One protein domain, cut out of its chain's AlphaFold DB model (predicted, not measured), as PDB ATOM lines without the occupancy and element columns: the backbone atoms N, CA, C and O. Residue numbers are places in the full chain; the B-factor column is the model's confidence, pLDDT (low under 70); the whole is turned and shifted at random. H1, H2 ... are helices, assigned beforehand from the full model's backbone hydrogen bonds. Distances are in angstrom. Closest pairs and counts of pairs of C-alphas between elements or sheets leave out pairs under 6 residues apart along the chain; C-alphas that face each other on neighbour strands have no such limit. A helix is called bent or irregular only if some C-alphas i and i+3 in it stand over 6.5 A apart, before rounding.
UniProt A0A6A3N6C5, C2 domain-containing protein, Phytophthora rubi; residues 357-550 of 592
ATOM      1  N   GLU A 357     -13.832  14.976   6.419       82.69
ATOM      2  CA  GLU A 357     -14.875  15.986   6.233       82.69
ATOM      3  C   GLU A 357     -16.142  15.423   5.585       82.69
ATOM      4  O   GLU A 357     -17.235  15.746   6.037       82.69
ATOM      5  N   ALA A 358     -16.004  14.594   4.547       84.94
ATOM      6  CA  ALA A 358     -17.147  13.972   3.882       84.94
ATOM      7  C   ALA A 358     -17.774  12.891   4.768       84.94
ATOM      8  O   ALA A 358     -18.994  12.779   4.802       84.94
ATOM      9  N   ALA A 359     -16.961  12.157   5.532       86.62
ATOM     10  CA  ALA A 359     -17.436  11.139   6.466       86.62
ATOM     11  C   ALA A 359     -18.419  11.710   7.499       86.62
ATOM     12  O   ALA A 359     -19.469  11.120   7.723       86.62
ATOM     13  N   ARG A 360     -18.135  12.894   8.061       87.88
ATOM     14  CA  ARG A 360     -19.039  13.559   9.017       87.88
ATOM     15  C   ARG A 360     -20.386  13.945   8.406       87.88
ATOM     16  O   ARG A 360     -21.415  13.789   9.053       87.88
ATOM     17  N   GLU A 361     -20.385  14.447   7.173       87.19
ATOM     18  CA  GLU A 361     -21.623  14.826   6.476       87.19
ATOM     19  C   GLU A 361     -22.437  13.586   6.070       87.19
ATOM     20  O   GLU A 361     -23.661  13.576   6.189       87.19
ATOM     21  N   VAL A 362     -21.765  12.507   5.647       88.00
ATOM     22  CA  VAL A 362     -22.405  11.213   5.366       88.00
ATOM     23  C   VAL A 362     -23.012  10.619   6.639       88.00
ATOM     24  O   VAL A 362     -24.139  10.136   6.599       88.00
ATOM     25  N   GLU A 363     -22.322  10.706   7.777       88.25
ATOM     26  CA  GLU A 363     -22.827  10.237   9.074       88.25
ATOM     27  C   GLU A 363     -24.035  11.053   9.558       88.25
ATOM     28  O   GLU A 363     -25.016  10.495  10.051       88.25
ATOM     29  N   LEU A 364     -24.029  12.372   9.350       89.88
ATOM     30  CA  LEU A 364     -25.185  13.216   9.649       89.88
ATOM     31  C   LEU A 364     -26.401  12.826   8.794       89.88
ATOM     32  O   LEU A 364     -27.513  12.698   9.314       89.88
ATOM     33  N   LEU A 365     -26.187  12.597   7.497       89.56
ATOM     34  CA  LEU A 365     -27.223  12.162   6.563       89.56
ATOM     35  C   LEU A 365     -27.707  10.728   6.870       89.56
ATOM     36  O   LEU A 365     -28.907  10.461   6.774       89.56
ATOM     37  N   HIS A 366     -26.825   9.852   7.358       90.19
ATOM     38  CA  HIS A 366     -27.162   8.527   7.889       90.19
ATOM     39  C   HIS A 366     -28.135   8.621   9.069       90.19
ATOM     40  O   HIS A 366     -29.197   8.000   9.043       90.19
ATOM     41  N   GLN A 367     -27.841   9.465  10.062       90.19
ATOM     42  CA  GLN A 367     -28.726   9.677  11.216       90.19
ATOM     43  C   GLN A 367     -30.106  10.215  10.804       90.19
ATOM     44  O   GLN A 367     -31.128   9.811  11.363       90.19
ATOM     45  N   GLN A 368     -30.166  11.116   9.813       89.12
ATOM     46  CA  GLN A 368     -31.454  11.612   9.308       89.12
ATOM     47  C   GLN A 368     -32.256  10.511   8.608       89.12
ATOM     48  O   GLN A 368     -33.475  10.446   8.774       89.12
ATOM     49  N   MET A 369     -31.589   9.644   7.845       89.44
ATOM     50  CA  MET A 369     -32.246   8.530   7.168       89.44
ATOM     51  C   MET A 369     -32.757   7.483   8.162       89.44
ATOM     52  O   MET A 369     -33.883   7.006   8.029       89.44
ATOM     53  N   GLU A 370     -31.991   7.177   9.208       90.38
ATOM     54  CA  GLU A 370     -32.432   6.260  10.259       90.38
ATOM     55  C   GLU A 370     -33.708   6.767  10.952       90.38
ATOM     56  O   GLU A 370     -34.651   6.002  11.171       90.38
ATOM     57  N   HIS A 371     -33.797   8.076  11.208       90.62
ATOM     58  CA  HIS A 371     -35.014   8.693  11.735       90.62
ATOM     59  C   HIS A 371     -36.211   8.569  10.773       90.62
ATOM     60  O   HIS A 371     -37.326   8.285  11.210       90.62
ATOM     61  N   LEU A 372     -36.002   8.726   9.461       89.62
ATOM     62  CA  LEU A 372     -37.062   8.513   8.465       89.62
ATOM     63  C   LEU A 372     -37.528   7.056   8.410       89.62
ATOM     64  O   LEU A 372     -38.730   6.806   8.335       89.62
ATOM     65  N   LEU A 373     -36.606   6.095   8.488       90.81
ATOM     66  CA  LEU A 373     -36.946   4.671   8.542       90.81
ATOM     67  C   LEU A 373     -37.769   4.340   9.794       90.81
ATOM     68  O   LEU A 373     -38.714   3.554   9.714       90.81
ATOM     69  N   GLN A 374     -37.476   4.977  10.933       92.94
ATOM     70  CA  GLN A 374     -38.305   4.861  12.138       92.94
ATOM     71  C   GLN A 374     -39.722   5.406  11.910       92.94
ATOM     72  O   GLN A 374     -40.683   4.713  12.236       92.94
ATOM     73  N   LEU A 375     -39.863   6.589  11.300       90.38
ATOM     74  CA  LEU A 375     -41.172   7.173  10.969       90.38
ATOM     75  C   LEU A 375     -41.977   6.291   9.997       90.38
ATOM     76  O   LEU A 375     -43.184   6.098  10.170       90.38
ATOM     77  N   LEU A 376     -41.319   5.704   8.996       89.69
ATOM     78  CA  LEU A 376     -41.955   4.755   8.081       89.69
ATOM     79  C   LEU A 376     -42.401   3.476   8.793       89.69
ATOM     80  O   LEU A 376     -43.466   2.947   8.470       89.69
ATOM     81  N   LEU A 377     -41.611   2.978   9.747       91.69
ATOM     82  CA  LEU A 377     -41.956   1.797  10.534       91.69
ATOM     83  C   LEU A 377     -43.175   2.061  11.427       91.69
ATOM     84  O   LEU A 377     -44.077   1.220  11.493       91.69
ATOM     85  N   THR A 378     -43.231   3.224  12.083       91.31
ATOM     86  CA  THR A 378     -44.396   3.629  12.884       91.31
ATOM     87  C   THR A 378     -45.626   3.799  12.000       91.31
ATOM     88  O   THR A 378     -46.683   3.263  12.316       91.31
ATOM     89  N   MET A 379     -45.487   4.422  10.825       90.19
ATOM     90  CA  MET A 379     -46.588   4.555   9.865       90.19
ATOM     91  C   MET A 379     -47.116   3.188   9.396       90.19
ATOM     92  O   MET A 379     -48.330   2.977   9.358       90.19
ATOM     93  N   ALA A 380     -46.227   2.237   9.090       89.44
ATOM     94  CA  ALA A 380     -46.610   0.893   8.654       89.44
ATOM     95  C   ALA A 380     -47.369   0.113   9.733       89.44
ATOM     96  O   ALA A 380     -48.394  -0.508   9.453       89.44
ATOM     97  N   THR A 381     -46.857   0.140  10.962       88.25
ATOM     98  CA  THR A 381     -47.361  -0.693  12.061       88.25
ATOM     99  C   THR A 381     -48.583  -0.093  12.753       88.25
ATOM    100  O   THR A 381     -49.528  -0.823  13.053       88.25
ATOM    101  N   GLU A 382     -48.601   1.221  12.977       88.06
ATOM    102  CA  GLU A 382     -49.644   1.891  13.762       88.06
ATOM    103  C   GLU A 382     -50.818   2.382  12.912       88.06
ATOM    104  O   GLU A 382     -51.936   2.453  13.417       88.06
ATOM    105  N   VAL A 383     -50.594   2.699  11.630       86.94
ATOM    106  CA  VAL A 383     -51.607   3.345  10.777       86.94
ATOM    107  C   VAL A 383     -52.006   2.458   9.601       86.94
ATOM    108  O   VAL A 383     -53.181   2.109   9.459       86.94
ATOM    109  N   LEU A 384     -51.043   2.040   8.774       88.12
ATOM    110  CA  LEU A 384     -51.338   1.296   7.546       88.12
ATOM    111  C   LEU A 384     -51.900  -0.101   7.834       88.12
ATOM    112  O   LEU A 384     -52.923  -0.460   7.258       88.12
ATOM    113  N   ASP A 385     -51.305  -0.882   8.739       88.56
ATOM    114  CA  ASP A 385     -51.788  -2.237   9.056       88.56
ATOM    115  C   ASP A 385     -53.250  -2.245   9.586       88.56
ATOM    116  O   ASP A 385     -54.084  -3.015   9.090       88.56
ATOM    117  N   PRO A 386     -53.660  -1.354  10.515       89.06
ATOM    118  CA  PRO A 386     -55.076  -1.176  10.852       89.06
ATOM    119  C   PRO A 386     -55.960  -0.749   9.674       89.06
ATOM    120  O   PRO A 386     -57.053  -1.303   9.516       89.06
ATOM    121  N   MET A 387     -55.509   0.190   8.836       86.19
ATOM    122  CA  MET A 387     -56.283   0.656   7.681       86.19
ATOM    123  C   MET A 387     -56.482  -0.452   6.637       86.19
ATOM    124  O   MET A 387     -57.605  -0.649   6.180       86.19
ATOM    125  N   TYR A 388     -55.455  -1.250   6.322       87.06
ATOM    126  CA  TYR A 388     -55.567  -2.385   5.393       87.06
ATOM    127  C   TYR A 388     -56.499  -3.467   5.936       87.06
ATOM    128  O   TYR A 388     -57.286  -4.053   5.188       87.06
ATOM    129  N   ARG A 389     -56.471  -3.719   7.251       88.00
ATOM    130  CA  ARG A 389     -57.419  -4.639   7.896       88.00
ATOM    131  C   ARG A 389     -58.858  -4.132   7.823       88.00
ATOM    132  O   ARG A 389     -59.756  -4.933   7.566       88.00
ATOM    133  N   LEU A 390     -59.094  -2.838   8.032       87.62
ATOM    134  CA  LEU A 390     -60.427  -2.237   7.897       87.62
ATOM    135  C   LEU A 390     -60.914  -2.262   6.446       87.62
ATOM    136  O   LEU A 390     -62.048  -2.670   6.206       87.62
ATOM    137  N   HIS A 391     -60.046  -1.923   5.493       87.88
ATOM    138  CA  HIS A 391     -60.357  -1.935   4.067       87.88
ATOM    139  C   HIS A 391     -60.775  -3.331   3.581       87.88
ATOM    140  O   HIS A 391     -61.851  -3.487   3.013       87.88
ATOM    141  N   LYS A 392     -60.028  -4.387   3.934       85.44
ATOM    142  CA  LYS A 392     -60.416  -5.774   3.601       85.44
ATOM    143  C   LYS A 392     -61.745  -6.197   4.230       85.44
ATOM    144  O   LYS A 392     -62.508  -6.959   3.638       85.44
ATOM    145  N   ARG A 393     -62.037  -5.739   5.455       86.25
ATOM    146  CA  ARG A 393     -63.325  -6.024   6.118       86.25
ATOM    147  C   ARG A 393     -64.479  -5.310   5.421       86.25
ATOM    148  O   ARG A 393     -65.551  -5.897   5.305       86.25
ATOM    149  N   MET A 394     -64.244  -4.095   4.942       84.50
ATOM    150  CA  MET A 394     -65.196  -3.328   4.147       84.50
ATOM    151  C   MET A 394     -65.485  -4.025   2.809       84.50
ATOM    152  O   MET A 394     -66.650  -4.284   2.519       84.50
ATOM    153  N   GLU A 395     -64.462  -4.451   2.059       84.19
ATOM    154  CA  GLU A 395     -64.631  -5.224   0.813       84.19
ATOM    155  C   GLU A 395     -65.416  -6.531   1.043       84.19
ATOM    156  O   GLU A 395     -66.323  -6.895   0.290       84.19
ATOM    157  N   PHE A 396     -65.116  -7.246   2.129       82.19
ATOM    158  CA  PHE A 396     -65.838  -8.466   2.492       82.19
ATOM    159  C   PHE A 396     -67.308  -8.203   2.867       82.19
ATOM    160  O   PHE A 396     -68.183  -9.010   2.545       82.19
ATOM    161  N   ALA A 397     -67.595  -7.090   3.544       80.88
ATOM    162  CA  ALA A 397     -68.958  -6.687   3.881       80.88
ATOM    163  C   ALA A 397     -69.755  -6.285   2.628       80.88
ATOM    164  O   ALA A 397     -70.908  -6.700   2.481       80.88
ATOM    165  N   GLN A 398     -69.121  -5.560   1.699       79.94
ATOM    166  CA  GLN A 398     -69.705  -5.152   0.418       79.94
ATOM    167  C   GLN A 398     -70.015  -6.360  -0.481       79.94
ATOM    168  O   GLN A 398     -71.099  -6.444  -1.051       79.94
ATOM    169  N   THR A 399     -69.115  -7.347  -0.551       80.31
ATOM    170  CA  THR A 399     -69.302  -8.556  -1.382       80.31
ATOM    171  C   THR A 399     -70.337  -9.539  -0.832       80.31
ATOM    172  O   THR A 399     -70.956 -10.271  -1.603       80.31
ATOM    173  N   LYS A 400     -70.548  -9.585   0.491       71.69
ATOM    174  CA  LYS A 400     -71.489 -10.523   1.137       71.69
ATOM    175  C   LYS A 400     -72.844  -9.919   1.503       71.69
ATOM    176  O   LYS A 400     -73.699 -10.661   1.983       71.69
ATOM    177  N   GLY A 401     -73.042  -8.615   1.296       62.84
ATOM    178  CA  GLY A 401     -74.335  -7.933   1.408       62.84
ATOM    179  C   GLY A 401     -74.980  -7.942   2.799       62.84
ATOM    180  O   GLY A 401     -76.189  -7.762   2.896       62.84
ATOM    181  N   LYS A 402     -74.223  -8.196   3.880       60.06
ATOM    182  CA  LYS A 402     -74.832  -8.502   5.188       60.06
ATOM    183  C   LYS A 402     -75.310  -7.297   6.004       60.06
ATOM    184  O   LYS A 402     -76.212  -7.510   6.798       60.06
ATOM    185  N   THR A 403     -74.844  -6.071   5.749       66.06
ATOM    186  CA  THR A 403     -75.430  -4.819   6.291       66.06
ATOM    187  C   THR A 403     -74.786  -3.600   5.611       66.06
ATOM    188  O   THR A 403     -73.595  -3.337   5.767       66.06
ATOM    189  N   ALA A 404     -75.561  -2.806   4.860       71.56
ATOM    190  CA  ALA A 404     -75.071  -1.561   4.244       71.56
ATOM    191  C   ALA A 404     -74.605  -0.522   5.288       71.56
ATOM    192  O   ALA A 404     -73.771   0.335   5.004       71.56
ATOM    193  N   GLU A 405     -75.134  -0.613   6.509       77.25
ATOM    194  CA  GLU A 405     -74.789   0.253   7.638       77.25
ATOM    195  C   GLU A 405     -73.391  -0.045   8.203       77.25
ATOM    196  O   GLU A 405     -72.650   0.888   8.509       77.25
ATOM    197  N   GLU A 406     -72.979  -1.319   8.267       81.25
ATOM    198  CA  GLU A 406     -71.623  -1.690   8.698       81.25
ATOM    199  C   GLU A 406     -70.568  -1.195   7.708       81.25
ATOM    200  O   GLU A 406     -69.536  -0.675   8.129       81.25
ATOM    201  N   ALA A 407     -70.835  -1.292   6.401       79.50
ATOM    202  CA  ALA A 407     -69.935  -0.775   5.371       79.50
ATOM    203  C   ALA A 407     -69.743   0.748   5.497       79.50
ATOM    204  O   ALA A 407     -68.606   1.212   5.537       79.50
ATOM    205  N   LYS A 408     -70.830   1.513   5.679       83.12
ATOM    206  CA  LYS A 408     -70.761   2.972   5.892       83.12
ATOM    207  C   LYS A 408     -70.008   3.355   7.168       83.12
ATOM    208  O   LYS A 408     -69.253   4.322   7.169       83.12
ATOM    209  N   MET A 409     -70.189   2.608   8.257       86.81
ATOM    210  CA  MET A 409     -69.457   2.850   9.507       86.81
ATOM    211  C   MET A 409     -67.954   2.560   9.352       86.81
ATOM    212  O   MET A 409     -67.122   3.309   9.870       86.81
ATOM    213  N   LEU A 410     -67.592   1.512   8.605       86.56
ATOM    214  CA  LEU A 410     -66.198   1.197   8.281       86.56
ATOM    215  C   LEU A 410     -65.558   2.267   7.382       86.56
ATOM    216  O   LEU A 410     -64.418   2.644   7.648       86.56
ATOM    217  N   GLU A 411     -66.286   2.796   6.395       84.94
ATOM    218  CA  GLU A 411     -65.851   3.923   5.551       84.94
ATOM    219  C   GLU A 411     -65.586   5.182   6.390       84.94
ATOM    220  O   GLU A 411     -64.489   5.737   6.339       84.94
ATOM    221  N   GLN A 412     -66.525   5.575   7.259       87.88
ATOM    222  CA  GLN A 412     -66.349   6.729   8.153       87.88
ATOM    223  C   GLN A 412     -65.143   6.571   9.086       87.88
ATOM    224  O   GLN A 412     -64.421   7.533   9.359       87.88
ATOM    225  N   ARG A 413     -64.896   5.353   9.581       87.81
ATOM    226  CA  ARG A 413     -63.735   5.060  10.428       87.81
ATOM    227  C   ARG A 413     -62.422   5.103   9.643       87.81
ATOM    228  O   ARG A 413     -61.416   5.556  10.190       87.81
ATOM    229  N   LEU A 414     -62.424   4.649   8.390       88.19
ATOM    230  CA  LEU A 414     -61.273   4.728   7.490       88.19
ATOM    231  C   LEU A 414     -60.931   6.193   7.175       88.19
ATOM    232  O   LEU A 414     -59.770   6.581   7.297       88.19
ATOM    233  N   ASP A 415     -61.938   7.018   6.887       85.75
ATOM    234  CA  ASP A 415     -61.784   8.463   6.669       85.75
ATOM    235  C   ASP A 415     -61.277   9.194   7.921       85.75
ATOM    236  O   ASP A 415     -60.437  10.096   7.833       85.75
ATOM    237  N   ALA A 416     -61.744   8.793   9.107       87.81
ATOM    238  CA  ALA A 416     -61.259   9.345  10.367       87.81
ATOM    239  C   ALA A 416     -59.768   9.030  10.590       87.81
ATOM    240  O   ALA A 416     -59.007   9.929  10.953       87.81
ATOM    241  N   LEU A 417     -59.327   7.791  10.338       87.06
ATOM    242  CA  LEU A 417     -57.912   7.395  10.440       87.06
ATOM    243  C   LEU A 417     -57.040   8.081   9.383       87.06
ATOM    244  O   LEU A 417     -55.942   8.545   9.699       87.06
ATOM    245  N   LEU A 418     -57.550   8.225   8.159       87.38
ATOM    246  CA  LEU A 418     -56.883   8.955   7.085       87.38
ATOM    247  C   LEU A 418     -56.559  10.395   7.510       87.38
ATOM    248  O   LEU A 418     -55.406  10.827   7.434       87.38
ATOM    249  N   ARG A 419     -57.571  11.135   7.979       86.38
ATOM    250  CA  ARG A 419     -57.434  12.559   8.327       86.38
ATOM    251  C   ARG A 419     -56.644  12.785   9.613       86.38
ATOM    252  O   ARG A 419     -55.901  13.761   9.695       86.38
ATOM    253  N   SER A 420     -56.807  11.912  10.608       86.62
ATOM    254  CA  SER A 420     -56.188  12.091  11.929       86.62
ATOM    255  C   SER A 420     -54.761  11.558  12.031       86.62
ATOM    256  O   SER A 420     -53.982  12.120  12.795       86.62
ATOM    257  N   GLN A 421     -54.408  10.502  11.289       86.69
ATOM    258  CA  GLN A 421     -53.130   9.803  11.468       86.69
ATOM    259  C   GLN A 421     -52.313   9.707  10.179       86.69
ATOM    260  O   GLN A 421     -51.156  10.121  10.177       86.69
ATOM    261  N   LEU A 422     -52.893   9.233   9.072       86.94
ATOM    262  CA  LEU A 422     -52.115   8.980   7.852       86.94
ATOM    263  C   LEU A 422     -51.619  10.275   7.193       86.94
ATOM    264  O   LEU A 422     -50.426  10.417   6.941       86.94
ATOM    265  N   ILE A 423     -52.501  11.254   6.960       87.12
ATOM    266  CA  ILE A 423     -52.119  12.528   6.323       87.12
ATOM    267  C   ILE A 423     -51.047  13.283   7.135       87.12
ATOM    268  O   ILE A 423     -50.077  13.752   6.530       87.12
ATOM    269  N   PRO A 424     -51.156  13.416   8.474       88.94
ATOM    270  CA  PRO A 424     -50.092  14.006   9.283       88.94
ATOM    271  C   PRO A 424     -48.757  13.270   9.157       88.94
ATOM    272  O   PRO A 424     -47.744  13.927   8.935       88.94
ATOM    273  N   GLN A 425     -48.749  11.934   9.223       86.31
ATOM    274  CA  GLN A 425     -47.520  11.139   9.096       86.31
ATOM    275  C   GLN A 425     -46.867  11.331   7.716       86.31
ATOM    276  O   GLN A 425     -45.683  11.667   7.637       86.31
ATOM    277  N   LEU A 426     -47.647  11.287   6.630       86.00
ATOM    278  CA  LEU A 426     -47.166  11.571   5.269       86.00
ATOM    279  C   LEU A 426     -46.564  12.983   5.143       86.00
ATOM    280  O   LEU A 426     -45.531  13.170   4.496       86.00
ATOM    281  N   ARG A 427     -47.175  13.990   5.787       86.31
ATOM    282  CA  ARG A 427     -46.631  15.359   5.837       86.31
ATOM    283  C   ARG A 427     -45.338  15.430   6.644       86.31
ATOM    284  O   ARG A 427     -44.418  16.117   6.216       86.31
ATOM    285  N   THR A 428     -45.236  14.720   7.768       88.31
ATOM    286  CA  THR A 428     -44.007  14.711   8.581       88.31
ATOM    287  C   THR A 428     -42.829  14.067   7.857       88.31
ATOM    288  O   THR A 428     -41.722  14.604   7.932       88.31
ATOM    289  N   VAL A 429     -43.059  12.986   7.101       86.00
ATOM    290  CA  VAL A 429     -42.038  12.354   6.248       86.00
ATOM    291  C   VAL A 429     -41.576  13.344   5.180       86.00
ATOM    292  O   VAL A 429     -40.387  13.655   5.105       86.00
ATOM    293  N   ARG A 430     -42.514  13.947   4.439       86.81
ATOM    294  CA  ARG A 430     -42.223  14.992   3.443       86.81
ATOM    295  C   ARG A 430     -41.424  16.151   4.037       86.81
ATOM    296  O   ARG A 430     -40.402  16.546   3.485       86.81
ATOM    297  N   ASP A 431     -41.877  16.712   5.154       85.81
ATOM    298  CA  ASP A 431     -41.244  17.879   5.774       85.81
ATOM    299  C   ASP A 431     -39.848  17.569   6.308       85.81
ATOM    300  O   ASP A 431     -39.018  18.474   6.414       85.81
ATOM    301  N   SER A 432     -39.599  16.313   6.669       85.25
ATOM    302  CA  SER A 432     -38.283  15.835   7.079       85.25
ATOM    303  C   SER A 432     -37.353  15.702   5.872       85.25
ATOM    304  O   SER A 432     -36.225  16.192   5.930       85.25
ATOM    305  N   VAL A 433     -37.837  15.167   4.746       85.75
ATOM    306  CA  VAL A 433     -37.084  15.110   3.480       85.75
ATOM    307  C   VAL A 433     -36.768  16.524   2.964       85.75
ATOM    308  O   VAL A 433     -35.606  16.842   2.716       85.75
ATOM    309  N   ALA A 434     -37.767  17.409   2.900       82.88
ATOM    310  CA  ALA A 434     -37.630  18.759   2.347       82.88
ATOM    311  C   ALA A 434     -36.757  19.699   3.197       82.88
ATOM    312  O   ALA A 434     -36.067  20.562   2.663       82.88
ATOM    313  N   ARG A 435     -36.778  19.571   4.532       81.50
ATOM    314  CA  ARG A 435     -35.960  20.435   5.406       81.50
ATOM    315  C   ARG A 435     -34.550  19.911   5.621       81.50
ATOM    316  O   ARG A 435     -33.654  20.712   5.871       81.50
ATOM    317  N   ARG A 436     -34.365  18.589   5.609       81.19
ATOM    318  CA  ARG A 436     -33.120  17.965   6.072       81.19
ATOM    319  C   ARG A 436     -32.339  17.346   4.925       81.19
ATOM    320  O   ARG A 436     -31.206  17.750   4.698       81.19
ATOM    321  N   ILE A 437     -32.948  16.434   4.169       81.31
ATOM    322  CA  ILE A 437     -32.254  15.713   3.091       81.31
ATOM    323  C   ILE A 437     -31.935  16.642   1.919       81.31
ATOM    324  O   ILE A 437     -30.804  16.650   1.446       81.31
ATOM    325  N   ASP A 438     -32.878  17.491   1.514       82.06
ATOM    326  CA  ASP A 438     -32.694  18.420   0.390       82.06
ATOM    327  C   ASP A 438     -31.519  19.384   0.542       82.06
ATOM    328  O   ASP A 438     -30.833  19.693  -0.430       82.06
ATOM    329  N   GLY A 439     -31.297  19.893   1.755       81.25
ATOM    330  CA  GLY A 439     -30.189  20.806   2.025       81.25
ATOM    331  C   GLY A 439     -28.851  20.082   2.158       81.25
ATOM    332  O   GLY A 439     -27.814  20.625   1.784       81.25
ATOM    333  N   GLN A 440     -28.870  18.857   2.685       84.00
ATOM    334  CA  GLN A 440     -27.673  18.080   3.015       84.00
ATOM    335  C   GLN A 440     -27.127  17.292   1.818       84.00
ATOM    336  O   GLN A 440     -25.914  17.238   1.626       84.00
ATOM    337  N   LEU A 441     -27.998  16.732   0.974       87.31
ATOM    338  CA  LEU A 441     -27.605  15.899  -0.166       87.31
ATOM    339  C   LEU A 441     -26.656  16.630  -1.144       87.31
ATOM    340  O   LEU A 441     -25.605  16.070  -1.462       87.31
ATOM    341  N   PRO A 442     -26.908  17.887  -1.569       87.12
ATOM    342  CA  PRO A 442     -25.975  18.613  -2.432       87.12
ATOM    343  C   PRO A 442     -24.620  18.891  -1.769       87.12
ATOM    344  O   PRO A 442     -23.593  18.918  -2.450       87.12
ATOM    345  N   VAL A 443     -24.599  19.098  -0.446       87.44
ATOM    346  CA  VAL A 443     -23.364  19.327   0.323       87.44
ATOM    347  C   VAL A 443     -22.523  18.056   0.351       87.44
ATOM    348  O   VAL A 443     -21.332  18.113   0.033       87.44
ATOM    349  N   VAL A 444     -23.150  16.912   0.640       87.38
ATOM    350  CA  VAL A 444     -22.512  15.589   0.609       87.38
ATOM    351  C   VAL A 444     -21.967  15.294  -0.787       87.38
ATOM    352  O   VAL A 444     -20.770  15.061  -0.933       87.38
ATOM    353  N   LEU A 445     -22.790  15.411  -1.836       87.50
ATOM    354  CA  LEU A 445     -22.358  15.159  -3.217       87.50
ATOM    355  C   LEU A 445     -21.171  16.046  -3.616       87.50
ATOM    356  O   LEU A 445     -20.174  15.547  -4.137       87.50
ATOM    357  N   LYS A 446     -21.207  17.346  -3.291       88.00
ATOM    358  CA  LYS A 446     -20.096  18.277  -3.558       88.00
ATOM    359  C   LYS A 446     -18.788  17.846  -2.891       88.00
ATOM    360  O   LYS A 446     -17.721  18.023  -3.480       88.00
ATOM    361  N   LYS A 447     -18.856  17.305  -1.674       86.19
ATOM    362  CA  LYS A 447     -17.686  16.818  -0.930       86.19
ATOM    363  C   LYS A 447     -17.167  15.479  -1.467       86.19
ATOM    364  O   LYS A 447     -15.959  15.265  -1.432       86.19
ATOM    365  N   LEU A 448     -18.039  14.630  -2.013       86.62
ATOM    366  CA  LEU A 448     -17.671  13.346  -2.622       86.62
ATOM    367  C   LEU A 448     -17.069  13.496  -4.027       86.62
ATOM    368  O   LEU A 448     -16.162  12.745  -4.380       86.62
ATOM    369  N   PHE A 449     -17.514  14.479  -4.821       84.62
ATOM    370  CA  PHE A 449     -17.053  14.638  -6.207       84.62
ATOM    371  C   PHE A 449     -15.543  14.843  -6.338       84.62
ATOM    372  O   PHE A 449     -14.945  14.265  -7.236       84.62
ATOM    373  N   GLY A 450     -14.910  15.620  -5.455       84.06
ATOM    374  CA  GLY A 450     -13.464  15.872  -5.525       84.06
ATOM    375  C   GLY A 450     -12.629  14.578  -5.496       84.06
ATOM    376  O   GLY A 450     -11.908  14.304  -6.459       84.06
ATOM    377  N   PRO A 451     -12.760  13.750  -4.442       84.19
ATOM    378  CA  PRO A 451     -12.108  12.440  -4.363       84.19
ATOM    379  C   PRO A 451     -12.457  11.500  -5.525       84.19
ATOM    380  O   PRO A 451     -11.574  10.828  -6.065       84.19
ATOM    381  N   ILE A 452     -13.728  11.475  -5.943       85.12
ATOM    382  CA  ILE A 452     -14.188  10.632  -7.054       85.12
ATOM    383  C   ILE A 452     -13.515  11.050  -8.363       85.12
ATOM    384  O   ILE A 452     -13.039  10.200  -9.113       85.12
ATOM    385  N   GLU A 453     -13.426  12.348  -8.655       84.31
ATOM    386  CA  GLU A 453     -12.781  12.845  -9.870       84.31
ATOM    387  C   GLU A 453     -11.280  12.554  -9.895       84.31
ATOM    388  O   GLU A 453     -10.744  12.194 -10.950       84.31
ATOM    389  N   GLU A 454     -10.608  12.644  -8.746       83.06
ATOM    390  CA  GLU A 454      -9.202  12.270  -8.625       83.06
ATOM    391  C   GLU A 454      -8.999  10.770  -8.895       83.06
ATOM    392  O   GLU A 454      -8.118  10.399  -9.678       83.06
ATOM    393  N   TYR A 455      -9.852   9.908  -8.338       83.44
ATOM    394  CA  TYR A 455      -9.834   8.466  -8.593       83.44
ATOM    395  C   TYR A 455     -10.126   8.142 -10.066       83.44
ATOM    396  O   TYR A 455      -9.341   7.449 -10.720       83.44
ATOM    397  N   LEU A 456     -11.175   8.733 -10.644       83.94
ATOM    398  CA  LEU A 456     -11.547   8.595 -12.056       83.94
ATOM    399  C   LEU A 456     -10.444   9.060 -13.017       83.94
ATOM    400  O   LEU A 456     -10.315   8.520 -14.120       83.94
ATOM    401  N   SER A 457      -9.633  10.047 -12.622       79.62
ATOM    402  CA  SER A 457      -8.501  10.536 -13.421       79.62
ATOM    403  C   SER A 457      -7.394   9.491 -13.610       79.62
ATOM    404  O   SER A 457      -6.606   9.603 -14.554       79.62
ATOM    405  N   SER A 458      -7.364   8.455 -12.763       77.75
ATOM    406  CA  SER A 458      -6.390   7.363 -12.827       77.75
ATOM    407  C   SER A 458      -6.770   6.230 -13.788       77.75
ATOM    408  O   SER A 458      -5.895   5.461 -14.180       77.75
ATOM    409  N   PHE A 459      -8.039   6.153 -14.203       76.25
ATOM    410  CA  PHE A 459      -8.549   5.131 -15.125       76.25
ATOM    411  C   PHE A 459      -8.439   5.541 -16.593       76.25
ATOM    412  O   PHE A 459      -8.430   6.734 -16.925       76.25
ATOM    413  N   ASP A 460      -8.435   4.536 -17.473       76.88
ATOM    414  CA  ASP A 460      -8.571   4.695 -18.921       76.88
ATOM    415  C   ASP A 460      -9.884   5.409 -19.301       76.88
ATOM    416  O   ASP A 460     -10.865   5.436 -18.558       76.88
ATOM    417  N   GLN A 461      -9.930   6.026 -20.486       73.75
ATOM    418  CA  GLN A 461     -11.058   6.879 -20.887       73.75
ATOM    419  C   GLN A 461     -12.383   6.114 -21.102       73.75
ATOM    420  O   GLN A 461     -13.445   6.741 -21.064       73.75
ATOM    421  N   SER A 462     -12.352   4.801 -21.352       70.12
ATOM    422  CA  SER A 462     -13.550   3.950 -21.462       70.12
ATOM    423  C   SER A 462     -14.162   3.675 -20.087       70.12
ATOM    424  O   SER A 462     -15.286   4.098 -19.831       70.12
ATOM    425  N   SER A 463     -13.386   3.103 -19.165       75.25
ATOM    426  CA  SER A 463     -13.819   2.819 -17.791       75.25
ATOM    427  C   SER A 463     -14.182   4.092 -17.024       75.25
ATOM    428  O   SER A 463     -15.166   4.115 -16.289       75.25
ATOM    429  N   ARG A 464     -13.486   5.211 -17.269       80.69
ATOM    430  CA  ARG A 464     -13.872   6.529 -16.736       80.69
ATOM    431  C   ARG A 464     -15.252   6.986 -17.213       80.69
ATOM    432  O   ARG A 464     -15.979   7.603 -16.436       80.69
ATOM    433  N   ARG A 465     -15.592   6.763 -18.489       78.31
ATOM    434  CA  ARG A 465     -16.897   7.147 -19.058       78.31
ATOM    435  C   ARG A 465     -18.008   6.266 -18.507       78.31
ATOM    436  O   ARG A 465     -19.041   6.798 -18.127       78.31
ATOM    437  N   GLU A 466     -17.773   4.963 -18.416       83.31
ATOM    438  CA  GLU A 466     -18.714   4.020 -17.808       83.31
ATOM    439  C   GLU A 466     -19.001   4.398 -16.352       83.31
ATOM    440  O   GLU A 466     -20.159   4.622 -16.004       83.31
ATOM    441  N   LEU A 467     -17.961   4.597 -15.535       86.25
ATOM    442  CA  LEU A 467     -18.113   4.989 -14.131       86.25
ATOM    443  C   LEU A 467     -18.765   6.370 -13.966       86.25
ATOM    444  O   LEU A 467     -19.605   6.534 -13.085       86.25
ATOM    445  N   ARG A 468     -18.448   7.354 -14.824       88.31
ATOM    446  CA  ARG A 468     -19.168   8.642 -14.826       88.31
ATOM    447  C   ARG A 468     -20.637   8.473 -15.194       88.31
ATOM    448  O   ARG A 468     -21.471   9.083 -14.542       88.31
ATOM    449  N   SER A 469     -20.948   7.650 -16.193       87.94
ATOM    450  CA  SER A 469     -22.334   7.409 -16.604       87.94
ATOM    451  C   SER A 469     -23.138   6.701 -15.514       87.94
ATOM    452  O   SER A 469     -24.317   6.986 -15.350       87.94
ATOM    453  N   LEU A 470     -22.501   5.804 -14.753       88.56
ATOM    454  CA  LEU A 470     -23.112   5.162 -13.593       88.56
ATOM    455  C   LEU A 470     -23.377   6.191 -12.493       88.56
ATOM    456  O   LEU A 470     -24.502   6.292 -12.025       88.56
ATOM    457  N   MET A 471     -22.378   7.008 -12.150       89.31
ATOM    458  CA  MET A 471     -22.524   8.069 -11.153       89.31
ATOM    459  C   MET A 471     -23.630   9.070 -11.521       89.31
ATOM    460  O   MET A 471     -24.436   9.423 -10.669       89.31
ATOM    461  N   GLU A 472     -23.681   9.520 -12.776       89.19
ATOM    462  CA  GLU A 472     -24.690  10.472 -13.260       89.19
ATOM    463  C   GLU A 472     -26.100   9.875 -13.184       89.19
ATOM    464  O   GLU A 472     -26.987  10.503 -12.615       89.19
ATOM    465  N   LYS A 473     -26.278   8.615 -13.613       91.44
ATOM    466  CA  LYS A 473     -27.549   7.890 -13.451       91.44
ATOM    467  C   LYS A 473     -27.980   7.792 -11.989       91.44
ATOM    468  O   LYS A 473     -29.123   8.116 -11.685       91.44
ATOM    469  N   CYS A 474     -27.078   7.404 -11.086       88.94
ATOM    470  CA  CYS A 474     -27.406   7.304  -9.663       88.94
ATOM    471  C   CYS A 474     -27.828   8.661  -9.082       88.94
ATOM    472  O   CYS A 474     -28.767   8.738  -8.295       88.94
ATOM    473  N   ILE A 475     -27.163   9.748  -9.480       88.31
ATOM    474  CA  ILE A 475     -27.493  11.103  -9.020       88.31
ATOM    475  C   ILE A 475     -28.834  11.576  -9.587       88.31
ATOM    476  O   ILE A 475     -29.627  12.172  -8.857       88.31
ATOM    477  N   ASP A 476     -29.114  11.301 -10.857       88.31
ATOM    478  CA  ASP A 476     -30.397  11.630 -11.480       88.31
ATOM    479  C   ASP A 476     -31.548  10.867 -10.813       88.31
ATOM    480  O   ASP A 476     -32.596  11.452 -10.522       88.31
ATOM    481  N   GLU A 477     -31.348   9.588 -10.488       90.62
ATOM    482  CA  GLU A 477     -32.314   8.762  -9.757       90.62
ATOM    483  C   GLU A 477     -32.499   9.232  -8.301       90.62
ATOM    484  O   GLU A 477     -33.636   9.311  -7.818       90.62
ATOM    485  N   LEU A 478     -31.427   9.650  -7.615       88.19
ATOM    486  CA  LEU A 478     -31.492  10.277  -6.285       88.19
ATOM    487  C   LEU A 478     -32.299  11.578  -6.314       88.19
ATOM    488  O   LEU A 478     -33.176  11.795  -5.477       88.19
ATOM    489  N   ASN A 479     -32.043  12.451  -7.286       88.12
ATOM    490  CA  ASN A 479     -32.778  13.706  -7.425       88.12
ATOM    491  C   ASN A 479     -34.250  13.459  -7.784       88.12
ATOM    492  O   ASN A 479     -35.136  14.117  -7.234       88.12
ATOM    493  N   SER A 480     -34.518  12.481  -8.653       88.94
ATOM    494  CA  SER A 480     -35.872  12.100  -9.064       88.94
ATOM    495  C   SER A 480     -36.685  11.579  -7.878       88.94
ATOM    496  O   SER A 480     -37.749  12.125  -7.587       88.94
ATOM    497  N   SER A 481     -36.157  10.613  -7.125       86.38
ATOM    498  CA  SER A 481     -36.799  10.075  -5.913       86.38
ATOM    499  C   SER A 481     -36.984  11.146  -4.835       86.38
ATOM    500  O   SER A 481     -38.067  11.270  -4.262       86.38
ATOM    501  N   THR A 482     -35.987  12.014  -4.630       86.94
ATOM    502  CA  THR A 482     -36.106  13.154  -3.705       86.94
ATOM    503  C   THR A 482     -37.220  14.111  -4.138       86.94
ATOM    504  O   THR A 482     -37.967  14.612  -3.300       86.94
ATOM    505  N   SER A 483     -37.382  14.363  -5.440       84.88
ATOM    506  CA  SER A 483     -38.460  15.220  -5.944       84.88
ATOM    507  C   SER A 483     -39.848  14.581  -5.797       84.88
ATOM    508  O   SER A 483     -40.794  15.272  -5.420       84.88
ATOM    509  N   LEU A 484     -39.962  13.264  -6.000       84.56
ATOM    510  CA  LEU A 484     -41.204  12.511  -5.812       84.56
ATOM    511  C   LEU A 484     -41.628  12.473  -4.340       84.56
ATOM    512  O   LEU A 484     -42.803  12.676  -4.034       84.56
ATOM    513  N   LEU A 485     -40.676  12.330  -3.416       82.06
ATOM    514  CA  LEU A 485     -40.936  12.365  -1.971       82.06
ATOM    515  C   LEU A 485     -41.454  13.727  -1.472       82.06
ATOM    516  O   LEU A 485     -42.054  13.803  -0.398       82.06
ATOM    517  N   LYS A 486     -41.270  14.805  -2.247       80.81
ATOM    518  CA  LYS A 486     -41.804  16.142  -1.930       80.81
ATOM    519  C   LYS A 486     -43.252  16.347  -2.364       80.81
ATOM    520  O   LYS A 486     -43.841  17.362  -1.979       80.81
ATOM    521  N   HIS A 487     -43.823  15.446  -3.165       78.56
ATOM    522  CA  HIS A 487     -45.160  15.640  -3.716       78.56
ATOM    523  C   HIS A 487     -46.207  15.811  -2.600       78.56
ATOM    524  O   HIS A 487     -46.218  15.101  -1.593       78.56
ATOM    525  N   VAL A 488     -47.095  16.794  -2.769       63.22
ATOM    526  CA  VAL A 488     -48.086  17.174  -1.757       63.22
ATOM    527  C   VAL A 488     -49.286  16.221  -1.813       63.22
ATOM    528  O   VAL A 488     -49.849  16.035  -2.891       63.22
ATOM    529  N   PRO A 489     -49.733  15.646  -0.681       65.69
ATOM    530  CA  PRO A 489     -51.021  14.970  -0.640       65.69
ATOM    531  C   PRO A 489     -52.146  16.009  -0.773       65.69
ATOM    532  O   PRO A 489     -52.226  16.940   0.033       65.69
ATOM    533  N   ALA A 490     -52.997  15.875  -1.795       67.50
ATOM    534  CA  ALA A 490     -54.185  16.707  -1.975       67.50
ATOM    535  C   ALA A 490     -55.123  16.627  -0.751       67.50
ATOM    536  O   ALA A 490     -55.184  15.620  -0.050       67.50
ATOM    537  N   GLU A 491     -55.883  17.688  -0.473       62.78
ATOM    538  CA  GLU A 491     -56.758  17.733   0.715       62.78
ATOM    539  C   GLU A 491     -57.957  16.767   0.638       62.78
ATOM    540  O   GLU A 491     -58.537  16.426   1.668       62.78
ATOM    541  N   ASN A 492     -58.283  16.277  -0.565       67.19
ATOM    542  CA  ASN A 492     -59.390  15.360  -0.852       67.19
ATOM    543  C   ASN A 492     -58.888  14.049  -1.488       67.19
ATOM    544  O   ASN A 492     -59.300  13.698  -2.591       67.19
ATOM    545  N   ILE A 493     -57.960  13.352  -0.830       77.19
ATOM    546  CA  ILE A 493     -57.484  12.036  -1.290       77.19
ATOM    547  C   ILE A 493     -58.416  10.929  -0.784       77.19
ATOM    548  O   ILE A 493     -58.813  10.932   0.382       77.19
ATOM    549  N   VAL A 494     -58.740   9.971  -1.655       82.69
ATOM    550  CA  VAL A 494     -59.461   8.743  -1.291       82.69
ATOM    551  C   VAL A 494     -58.554   7.866  -0.414       82.69
ATOM    552  O   VAL A 494     -57.376   7.725  -0.731       82.69
ATOM    553  N   PRO A 495     -59.045   7.219   0.660       81.44
ATOM    554  CA  PRO A 495     -58.195   6.439   1.567       81.44
ATOM    555  C   PRO A 495     -57.278   5.409   0.894       81.44
ATOM    556  O   PRO A 495     -56.146   5.233   1.328       81.44
ATOM    557  N   VAL A 496     -57.743   4.767  -0.181       83.06
ATOM    558  CA  VAL A 496     -56.959   3.797  -0.964       83.06
ATOM    559  C   VAL A 496     -55.762   4.464  -1.644       83.06
ATOM    560  O   VAL A 496     -54.648   3.955  -1.544       83.06
ATOM    561  N   ASP A 497     -55.974   5.630  -2.253       84.25
ATOM    562  CA  ASP A 497     -54.923   6.408  -2.912       84.25
ATOM    563  C   ASP A 497     -53.907   6.947  -1.893       84.25
ATOM    564  O   ASP A 497     -52.712   7.018  -2.157       84.25
ATOM    565  N   ALA A 498     -54.344   7.291  -0.679       84.44
ATOM    566  CA  ALA A 498     -53.423   7.701   0.383       84.44
ATOM    567  C   ALA A 498     -52.560   6.534   0.891       84.44
ATOM    568  O   ALA A 498     -51.402   6.730   1.261       84.44
ATOM    569  N   MET A 499     -53.116   5.320   0.919       85.25
ATOM    570  CA  MET A 499     -52.383   4.110   1.293       85.25
ATOM    571  C   MET A 499     -51.388   3.701   0.202       85.25
ATOM    572  O   MET A 499     -50.258   3.353   0.536       85.25
ATOM    573  N   SER A 500     -51.749   3.808  -1.084       86.75
ATOM    574  CA  SER A 500     -50.800   3.587  -2.186       86.75
ATOM    575  C   SER A 500     -49.691   4.637  -2.201       86.75
ATOM    576  O   SER A 500     -48.528   4.265  -2.297       86.75
ATOM    577  N   MET A 501     -50.003   5.914  -1.957       85.62
ATOM    578  CA  MET A 501     -48.984   6.958  -1.790       85.62
ATOM    579  C   MET A 501     -47.986   6.638  -0.667       85.62
ATOM    580  O   MET A 501     -46.806   6.958  -0.781       85.62
ATOM    581  N   ALA A 502     -48.433   6.009   0.424       86.12
ATOM    582  CA  ALA A 502     -47.549   5.602   1.514       86.12
ATOM    583  C   ALA A 502     -46.608   4.450   1.109       86.12
ATOM    584  O   ALA A 502     -45.441   4.441   1.508       86.12
ATOM    585  N   LEU A 503     -47.094   3.503   0.295       87.50
ATOM    586  CA  LEU A 503     -46.257   2.462  -0.313       87.50
ATOM    587  C   LEU A 503     -45.252   3.068  -1.302       87.50
ATOM    588  O   LEU A 503     -44.078   2.703  -1.286       87.50
ATOM    589  N   ASP A 504     -45.690   4.036  -2.107       86.94
ATOM    590  CA  ASP A 504     -44.826   4.740  -3.051       86.94
ATOM    591  C   ASP A 504     -43.719   5.505  -2.313       86.94
ATOM    592  O   ASP A 504     -42.562   5.436  -2.717       86.94
ATOM    593  N   GLN A 505     -44.018   6.172  -1.190       87.31
ATOM    594  CA  GLN A 505     -42.993   6.831  -0.368       87.31
ATOM    595  C   GLN A 505     -41.941   5.850   0.167       87.31
ATOM    596  O   GLN A 505     -40.750   6.172   0.156       87.31
ATOM    597  N   HIS A 506     -42.349   4.657   0.612       89.69
ATOM    598  CA  HIS A 506     -41.413   3.607   1.034       89.69
ATOM    599  C   HIS A 506     -40.532   3.145  -0.129       89.69
ATOM    600  O   HIS A 506     -39.310   3.110   0.019       89.69
ATOM    601  N   HIS A 507     -41.125   2.877  -1.293       90.06
ATOM    602  CA  HIS A 507     -40.381   2.458  -2.479       90.06
ATOM    603  C   HIS A 507     -39.391   3.530  -2.959       90.06
ATOM    604  O   HIS A 507     -38.241   3.227  -3.271       90.06
ATOM    605  N   GLN A 508     -39.796   4.802  -2.973       89.00
ATOM    606  CA  GLN A 508     -38.897   5.896  -3.348       89.00
ATOM    607  C   GLN A 508     -37.731   6.040  -2.360       89.00
ATOM    608  O   GLN A 508     -36.608   6.294  -2.787       89.00
ATOM    609  N   LEU A 509     -37.962   5.831  -1.058       89.44
ATOM    610  CA  LEU A 509     -36.894   5.840  -0.052       89.44
ATOM    611  C   LEU A 509     -35.957   4.628  -0.165       89.44
ATOM    612  O   LEU A 509     -34.753   4.788   0.038       89.44
ATOM    613  N   SER A 510     -36.460   3.441  -0.523       89.50
ATOM    614  CA  SER A 510     -35.598   2.273  -0.755       89.50
ATOM    615  C   SER A 510     -34.702   2.478  -1.976       89.50
ATOM    616  O   SER A 510     -33.492   2.295  -1.879       89.50
ATOM    617  N   VAL A 511     -35.270   2.956  -3.093       90.81
ATOM    618  CA  VAL A 511     -34.497   3.295  -4.301       90.81
ATOM    619  C   VAL A 511     -33.439   4.344  -3.968       90.81
ATOM    620  O   VAL A 511     -32.282   4.182  -4.338       90.81
ATOM    621  N   TRP A 512     -33.801   5.383  -3.212       91.31
ATOM    622  CA  TRP A 512     -32.860   6.416  -2.784       91.31
ATOM    623  C   TRP A 512     -31.672   5.836  -1.994       91.31
ATOM    624  O   TRP A 512     -30.520   6.169  -2.273       91.31
ATOM    625  N   ASN A 513     -31.927   4.930  -1.043       91.69
ATOM    626  CA  ASN A 513     -30.868   4.286  -0.259       91.69
ATOM    627  C   ASN A 513     -29.952   3.402  -1.109       91.69
ATOM    628  O   ASN A 513     -28.734   3.434  -0.915       91.69
ATOM    629  N   ASP A 514     -30.510   2.658  -2.060       90.44
ATOM    630  CA  ASP A 514     -29.735   1.795  -2.952       90.44
ATOM    631  C   ASP A 514     -28.807   2.601  -3.871       90.44
ATOM    632  O   ASP A 514     -27.651   2.218  -4.059       90.44
ATOM    633  N   GLN A 515     -29.254   3.755  -4.377       91.00
ATOM    634  CA  GLN A 515     -28.409   4.618  -5.211       91.00
ATOM    635  C   GLN A 515     -27.224   5.198  -4.433       91.00
ATOM    636  O   GLN A 515     -26.098   5.229  -4.935       91.00
ATOM    637  N   LEU A 516     -27.447   5.643  -3.192       89.50
ATOM    638  CA  LEU A 516     -26.365   6.188  -2.371       89.50
ATOM    639  C   LEU A 516     -25.370   5.094  -1.950       89.50
ATOM    640  O   LEU A 516     -24.158   5.322  -1.991       89.50
ATOM    641  N   ARG A 517     -25.869   3.890  -1.640       91.62
ATOM    642  CA  ARG A 517     -25.055   2.686  -1.407       91.62
ATOM    643  C   ARG A 517     -24.189   2.362  -2.622       91.62
ATOM    644  O   ARG A 517     -22.981   2.193  -2.485       91.62
ATOM    645  N   GLN A 518     -24.776   2.375  -3.818       90.50
ATOM    646  CA  GLN A 518     -24.061   2.105  -5.063       90.50
ATOM    647  C   GLN A 518     -22.940   3.119  -5.323       90.50
ATOM    648  O   GLN A 518     -21.848   2.727  -5.737       90.50
ATOM    649  N   ILE A 519     -23.157   4.410  -5.054       89.38
ATOM    650  CA  ILE A 519     -22.107   5.435  -5.182       89.38
ATOM    651  C   ILE A 519     -20.971   5.176  -4.179       89.38
ATOM    652  O   ILE A 519     -19.799   5.201  -4.553       89.38
ATOM    653  N   LEU A 520     -21.288   4.909  -2.912       88.25
ATOM    654  CA  LEU A 520     -20.260   4.726  -1.885       88.25
ATOM    655  C   LEU A 520     -19.433   3.448  -2.108       88.25
ATOM    656  O   LEU A 520     -18.203   3.524  -2.101       88.25
ATOM    657  N   ASP A 521     -20.075   2.319  -2.421       88.56
ATOM    658  CA  ASP A 521     -19.405   1.025  -2.634       88.56
ATOM    659  C   ASP A 521     -18.536   0.988  -3.903       88.56
ATOM    660  O   ASP A 521     -17.535   0.262  -3.984       88.56
ATOM    661  N   THR A 522     -18.918   1.751  -4.933       86.75
ATOM    662  CA  THR A 522     -18.174   1.790  -6.199       86.75
ATOM    663  C   THR A 522     -16.915   2.645  -6.109       86.75
ATOM    664  O   THR A 522     -15.898   2.284  -6.714       86.75
ATOM    665  N   PHE A 523     -16.957   3.748  -5.358       85.38
ATOM    666  CA  PHE A 523     -15.891   4.749  -5.365       85.38
ATOM    667  C   PHE A 523     -14.994   4.760  -4.127       85.38
ATOM    668  O   PHE A 523     -13.858   5.217  -4.251       85.38
ATOM    669  N   PHE A 524     -15.435   4.250  -2.976       87.12
ATOM    670  CA  PHE A 524     -14.683   4.352  -1.722       87.12
ATOM    671  C   PHE A 524     -14.384   2.988  -1.091       87.12
ATOM    672  O   PHE A 524     -15.031   1.981  -1.385       87.12
ATOM    673  N   ILE A 525     -13.361   2.951  -0.237       82.12
ATOM    674  CA  ILE A 525     -13.035   1.816   0.639       82.12
ATOM    675  C   ILE A 525     -13.096   2.280   2.102       82.12
ATOM    676  O   ILE A 525     -12.819   3.439   2.414       82.12
ATOM    677  N   GLY A 526     -13.468   1.360   2.996       77.69
ATOM    678  CA  GLY A 526     -13.375   1.520   4.447       77.69
ATOM    679  C   GLY A 526     -14.723   1.474   5.164       77.69
ATOM    680  O   GLY A 526     -15.777   1.685   4.568       77.69
ATOM    681  N   ASP A 527     -14.683   1.230   6.475       73.62
ATOM    682  CA  ASP A 527     -15.887   1.103   7.315       73.62
ATOM    683  C   ASP A 527     -16.740   2.382   7.314       73.62
ATOM    684  O   ASP A 527     -17.962   2.325   7.403       73.62
ATOM    685  N   LYS A 528     -16.105   3.545   7.113       74.25
ATOM    686  CA  LYS A 528     -16.771   4.855   7.010       74.25
ATOM    687  C   LYS A 528     -17.615   5.029   5.735       74.25
ATOM    688  O   LYS A 528     -18.386   5.980   5.662       74.25
ATOM    689  N   ALA A 529     -17.455   4.165   4.730       74.25
ATOM    690  CA  ALA A 529     -18.209   4.209   3.474       74.25
ATOM    691  C   ALA A 529     -19.415   3.247   3.458       74.25
ATOM    692  O   ALA A 529     -20.161   3.223   2.484       74.25
ATOM    693  N   GLN A 530     -19.628   2.460   4.520       81.25
ATOM    694  CA  GLN A 530     -20.708   1.474   4.566       81.25
ATOM    695  C   GLN A 530     -22.079   2.143   4.758       81.25
ATOM    696  O   GLN A 530     -22.350   2.751   5.792       81.25
ATOM    697  N   TRP A 531     -22.980   1.969   3.786       84.25
ATOM    698  CA  TRP A 531     -24.349   2.499   3.822       84.25
ATOM    699  C   TRP A 531     -25.389   1.400   4.091       84.25
ATOM    700  O   TRP A 531     -26.039   0.884   3.178       84.25
ATOM    701  N   HIS A 532     -25.541   1.008   5.356       84.56
ATOM    702  CA  HIS A 532     -26.446  -0.071   5.767       84.56
ATOM    703  C   HIS A 532     -27.212   0.309   7.033       84.56
ATOM    704  O   HIS A 532     -26.623   0.850   7.965       84.56
ATOM    705  N   PHE A 533     -28.505  -0.015   7.090       85.12
ATOM    706  CA  PHE A 533     -29.351   0.267   8.249       85.12
ATOM    707  C   PHE A 533     -29.933  -1.021   8.823       85.12
ATOM    708  O   PHE A 533     -30.570  -1.796   8.117       85.12
ATOM    709  N   SER A 534     -29.818  -1.211  10.136       82.31
ATOM    710  CA  SER A 534     -30.435  -2.356  10.827       82.31
ATOM    711  C   SER A 534     -31.973  -2.331  10.775       82.31
ATOM    712  O   SER A 534     -32.631  -3.371  10.822       82.31
ATOM    713  N   LEU A 535     -32.566  -1.138  10.670       85.19
ATOM    714  CA  LEU A 535     -34.016  -0.945  10.619       85.19
ATOM    715  C   LEU A 535     -34.618  -1.193   9.231       85.19
ATOM    716  O   LEU A 535     -35.821  -1.436   9.140       85.19
ATOM    717  N   GLU A 536     -33.813  -1.172   8.168       87.00
ATOM    718  CA  GLU A 536     -34.285  -1.308   6.785       87.00
ATOM    719  C   GLU A 536     -34.951  -2.668   6.538       87.00
ATOM    720  O   GLU A 536     -36.058  -2.722   6.007       87.00
ATOM    721  N   GLU A 537     -34.365  -3.763   7.033       87.31
ATOM    722  CA  GLU A 537     -34.961  -5.104   6.928       87.31
ATOM    723  C   GLU A 537     -36.334  -5.183   7.608       87.31
ATOM    724  O   GLU A 537     -37.277  -5.779   7.082       87.31
ATOM    725  N   ARG A 538     -36.473  -4.543   8.775       87.00
ATOM    726  CA  ARG A 538     -37.730  -4.524   9.536       87.00
ATOM    727  C   ARG A 538     -38.806  -3.713   8.825       87.00
ATOM    728  O   ARG A 538     -39.964  -4.133   8.816       87.00
ATOM    729  N   VAL A 539     -38.433  -2.575   8.238       88.69
ATOM    730  CA  VAL A 539     -39.328  -1.737   7.430       88.69
ATOM    731  C   VAL A 539     -39.761  -2.504   6.184       88.69
ATOM    732  O   VAL A 539     -40.958  -2.690   5.977       88.69
ATOM    733  N   ASN A 540     -38.822  -3.054   5.415       88.50
ATOM    734  CA  ASN A 540     -39.122  -3.822   4.205       88.50
ATOM    735  C   ASN A 540     -40.034  -5.021   4.502       88.50
ATOM    736  O   ASN A 540     -41.012  -5.241   3.791       88.50
ATOM    737  N   ALA A 541     -39.798  -5.740   5.602       87.75
ATOM    738  CA  ALA A 541     -40.676  -6.824   6.037       87.75
ATOM    739  C   ALA A 541     -42.085  -6.339   6.431       87.75
ATOM    740  O   ALA A 541     -43.061  -7.058   6.207       87.75
ATOM    741  N   ALA A 542     -42.218  -5.151   7.029       86.12
ATOM    742  CA  ALA A 542     -43.517  -4.575   7.374       86.12
ATOM    743  C   ALA A 542     -44.307  -4.173   6.118       86.12
ATOM    744  O   ALA A 542     -45.472  -4.548   5.999       86.12
ATOM    745  N   TYR A 543     -43.672  -3.495   5.159       87.94
ATOM    746  CA  TYR A 543     -44.311  -3.080   3.905       87.94
ATOM    747  C   TYR A 543     -44.604  -4.269   2.974       87.94
ATOM    748  O   TYR A 543     -45.702  -4.342   2.427       87.94
ATOM    749  N   SER A 544     -43.717  -5.271   2.881       85.44
ATOM    750  CA  SER A 544     -43.973  -6.498   2.100       85.44
ATOM    751  C   SER A 544     -45.222  -7.230   2.589       85.44
ATOM    752  O   SER A 544     -46.045  -7.645   1.782       85.44
ATOM    753  N   LYS A 545     -45.440  -7.320   3.909       85.50
ATOM    754  CA  LYS A 545     -46.655  -7.941   4.473       85.50
ATOM    755  C   LYS A 545     -47.940  -7.222   4.055       85.50
ATOM    756  O   LYS A 545     -48.976  -7.873   3.901       85.50
ATOM    757  N   LEU A 546     -47.889  -5.902   3.889       81.88
ATOM    758  CA  LEU A 546     -49.032  -5.104   3.444       81.88
ATOM    759  C   LEU A 546     -49.320  -5.342   1.951       81.88
ATOM    760  O   LEU A 546     -50.484  -5.511   1.582       81.88
ATOM    761  N   THR A 547     -48.273  -5.469   1.130       76.44
ATOM    762  CA  THR A 547     -48.360  -5.771  -0.311       76.44
ATOM    763  C   THR A 547     -48.798  -7.216  -0.588       76.44
ATOM    764  O   THR A 547     -49.730  -7.451  -1.357       76.44
ATOM    765  N   ASP A 548     -48.214  -8.204   0.090       63.88
ATOM    766  CA  ASP A 548     -48.533  -9.630  -0.094       63.88
ATOM    767  C   ASP A 548     -49.915  -9.998   0.459       63.88
ATOM    768  O   ASP A 548     -50.614 -10.876  -0.052       63.88
ATOM    769  N   GLY A 549     -50.376  -9.270   1.476       55.34
ATOM    770  CA  GLY A 549     -51.743  -9.396   1.955       55.34
ATOM    771  C   GLY A 549     -52.794  -8.967   0.920       55.34
ATOM    772  O   GLY A 549     -53.951  -9.364   1.065       55.34
ATOM    773  N   SER A 550     -52.437  -8.145  -0.072       46.91
ATOM    774  CA  SER A 550     -53.322  -7.723  -1.169       46.91
ATOM    775  C   SER A 550     -53.387  -8.774  -2.291       46.91
ATOM    776  O   SER A 550     -54.454  -9.006  -2.858       46.91
TER     777      SER A 550
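Overview. This is residues 357 to 550 of the 592 residues of the protein "C2 domain-containing protein" of Phytophthora rubi (UniProt A0A6A3N6C5). Picture a long rod of helices that run mostly lengthwise, with H4 in the middle, H2b and H3 along one side of it, and H1a and H5 along another. At one end the helical hairpin of H1b and H2a makes the rod longer, and its tip, residues 399 to 404, sticks out; at the opposite end H2b folds back into H3 through a tight link. The printed part has 194 residues with five named helices, H1 to H5 in chain order, and no named strand; the class is all helix. It is loose, with a radius of gyration of the C-alphas of 20.6 A and spans of 73 by 29 by 28 A.

Arrangement. Look first at H2, residues 404 to 456, the longest helix and the hub, touching three others. By its hydrogen bonds it was assigned as one helix, but it is bent, with C-alphas 420 and 423 6.9 A apart; its arms H2a, residues 404 to 420, and H2b, residues 423 to 456, stand at a steep tilt of 49 degrees. H2b has a kink of 38 degrees near residue 438 and is irregular, with C-alphas 439 and 442 6.51 A apart. H1, residues 357 to 400, was likewise assigned as one helix but is bent, with C-alphas 382 and 385 6.6 A apart; its arms are H1a, residues 357 to 382, and H1b, residues 385 to 400. H1a touches H2b, opposite ways at a shallow tilt of 28 degrees, closest at the C-alphas of Ala 358 and Lys 447, 5.6 A. H3, residues 461 to 485, forms hairpins with H2b and with H4, residues 495 to 523; the closest C-alphas of H3 and H4 are those of Cys 474 and Gln 515, 5.3 A. H5, residues 534 to 550, is only just irregular, with C-alphas 534 and 537 6.6 A apart; residues 370 to 381 of H1a touch it, closest at the C-alphas of Leu 377 and Val 539, 5.4 A. The seven helices and arms form a bundle, mostly aligned. Every O i to N i+4 pair is within hydrogen-bond range in H1b, H2a, H3 and H4, against 21 of 22 in H1a, 24 of 30 in H2b and 11 of 13 in H5.

Along the chain. Find C-alpha 357 at (-14.875, 15.986, 6.233), where H1a begins its 38.3 A. From C-alpha 404 at (-75.071, -1.561, 4.244), H2a covers 24.5 A; H2b covers 44.7 A, H3 35.8 A and H4 42.9 A. H1b measures 22.8 A, and H5 26.4 A, ending at C-alpha 550 at (-53.322, -7.723, -1.169).

Size, cuts and confidence. The C-alphas farthest apart, of Thr 403 and Ser 458, are 72.7 A apart. The printed part has no cut and no long link. Confidence is under 70 at residues 401 to 403, 488 to 492 and 548 to 550.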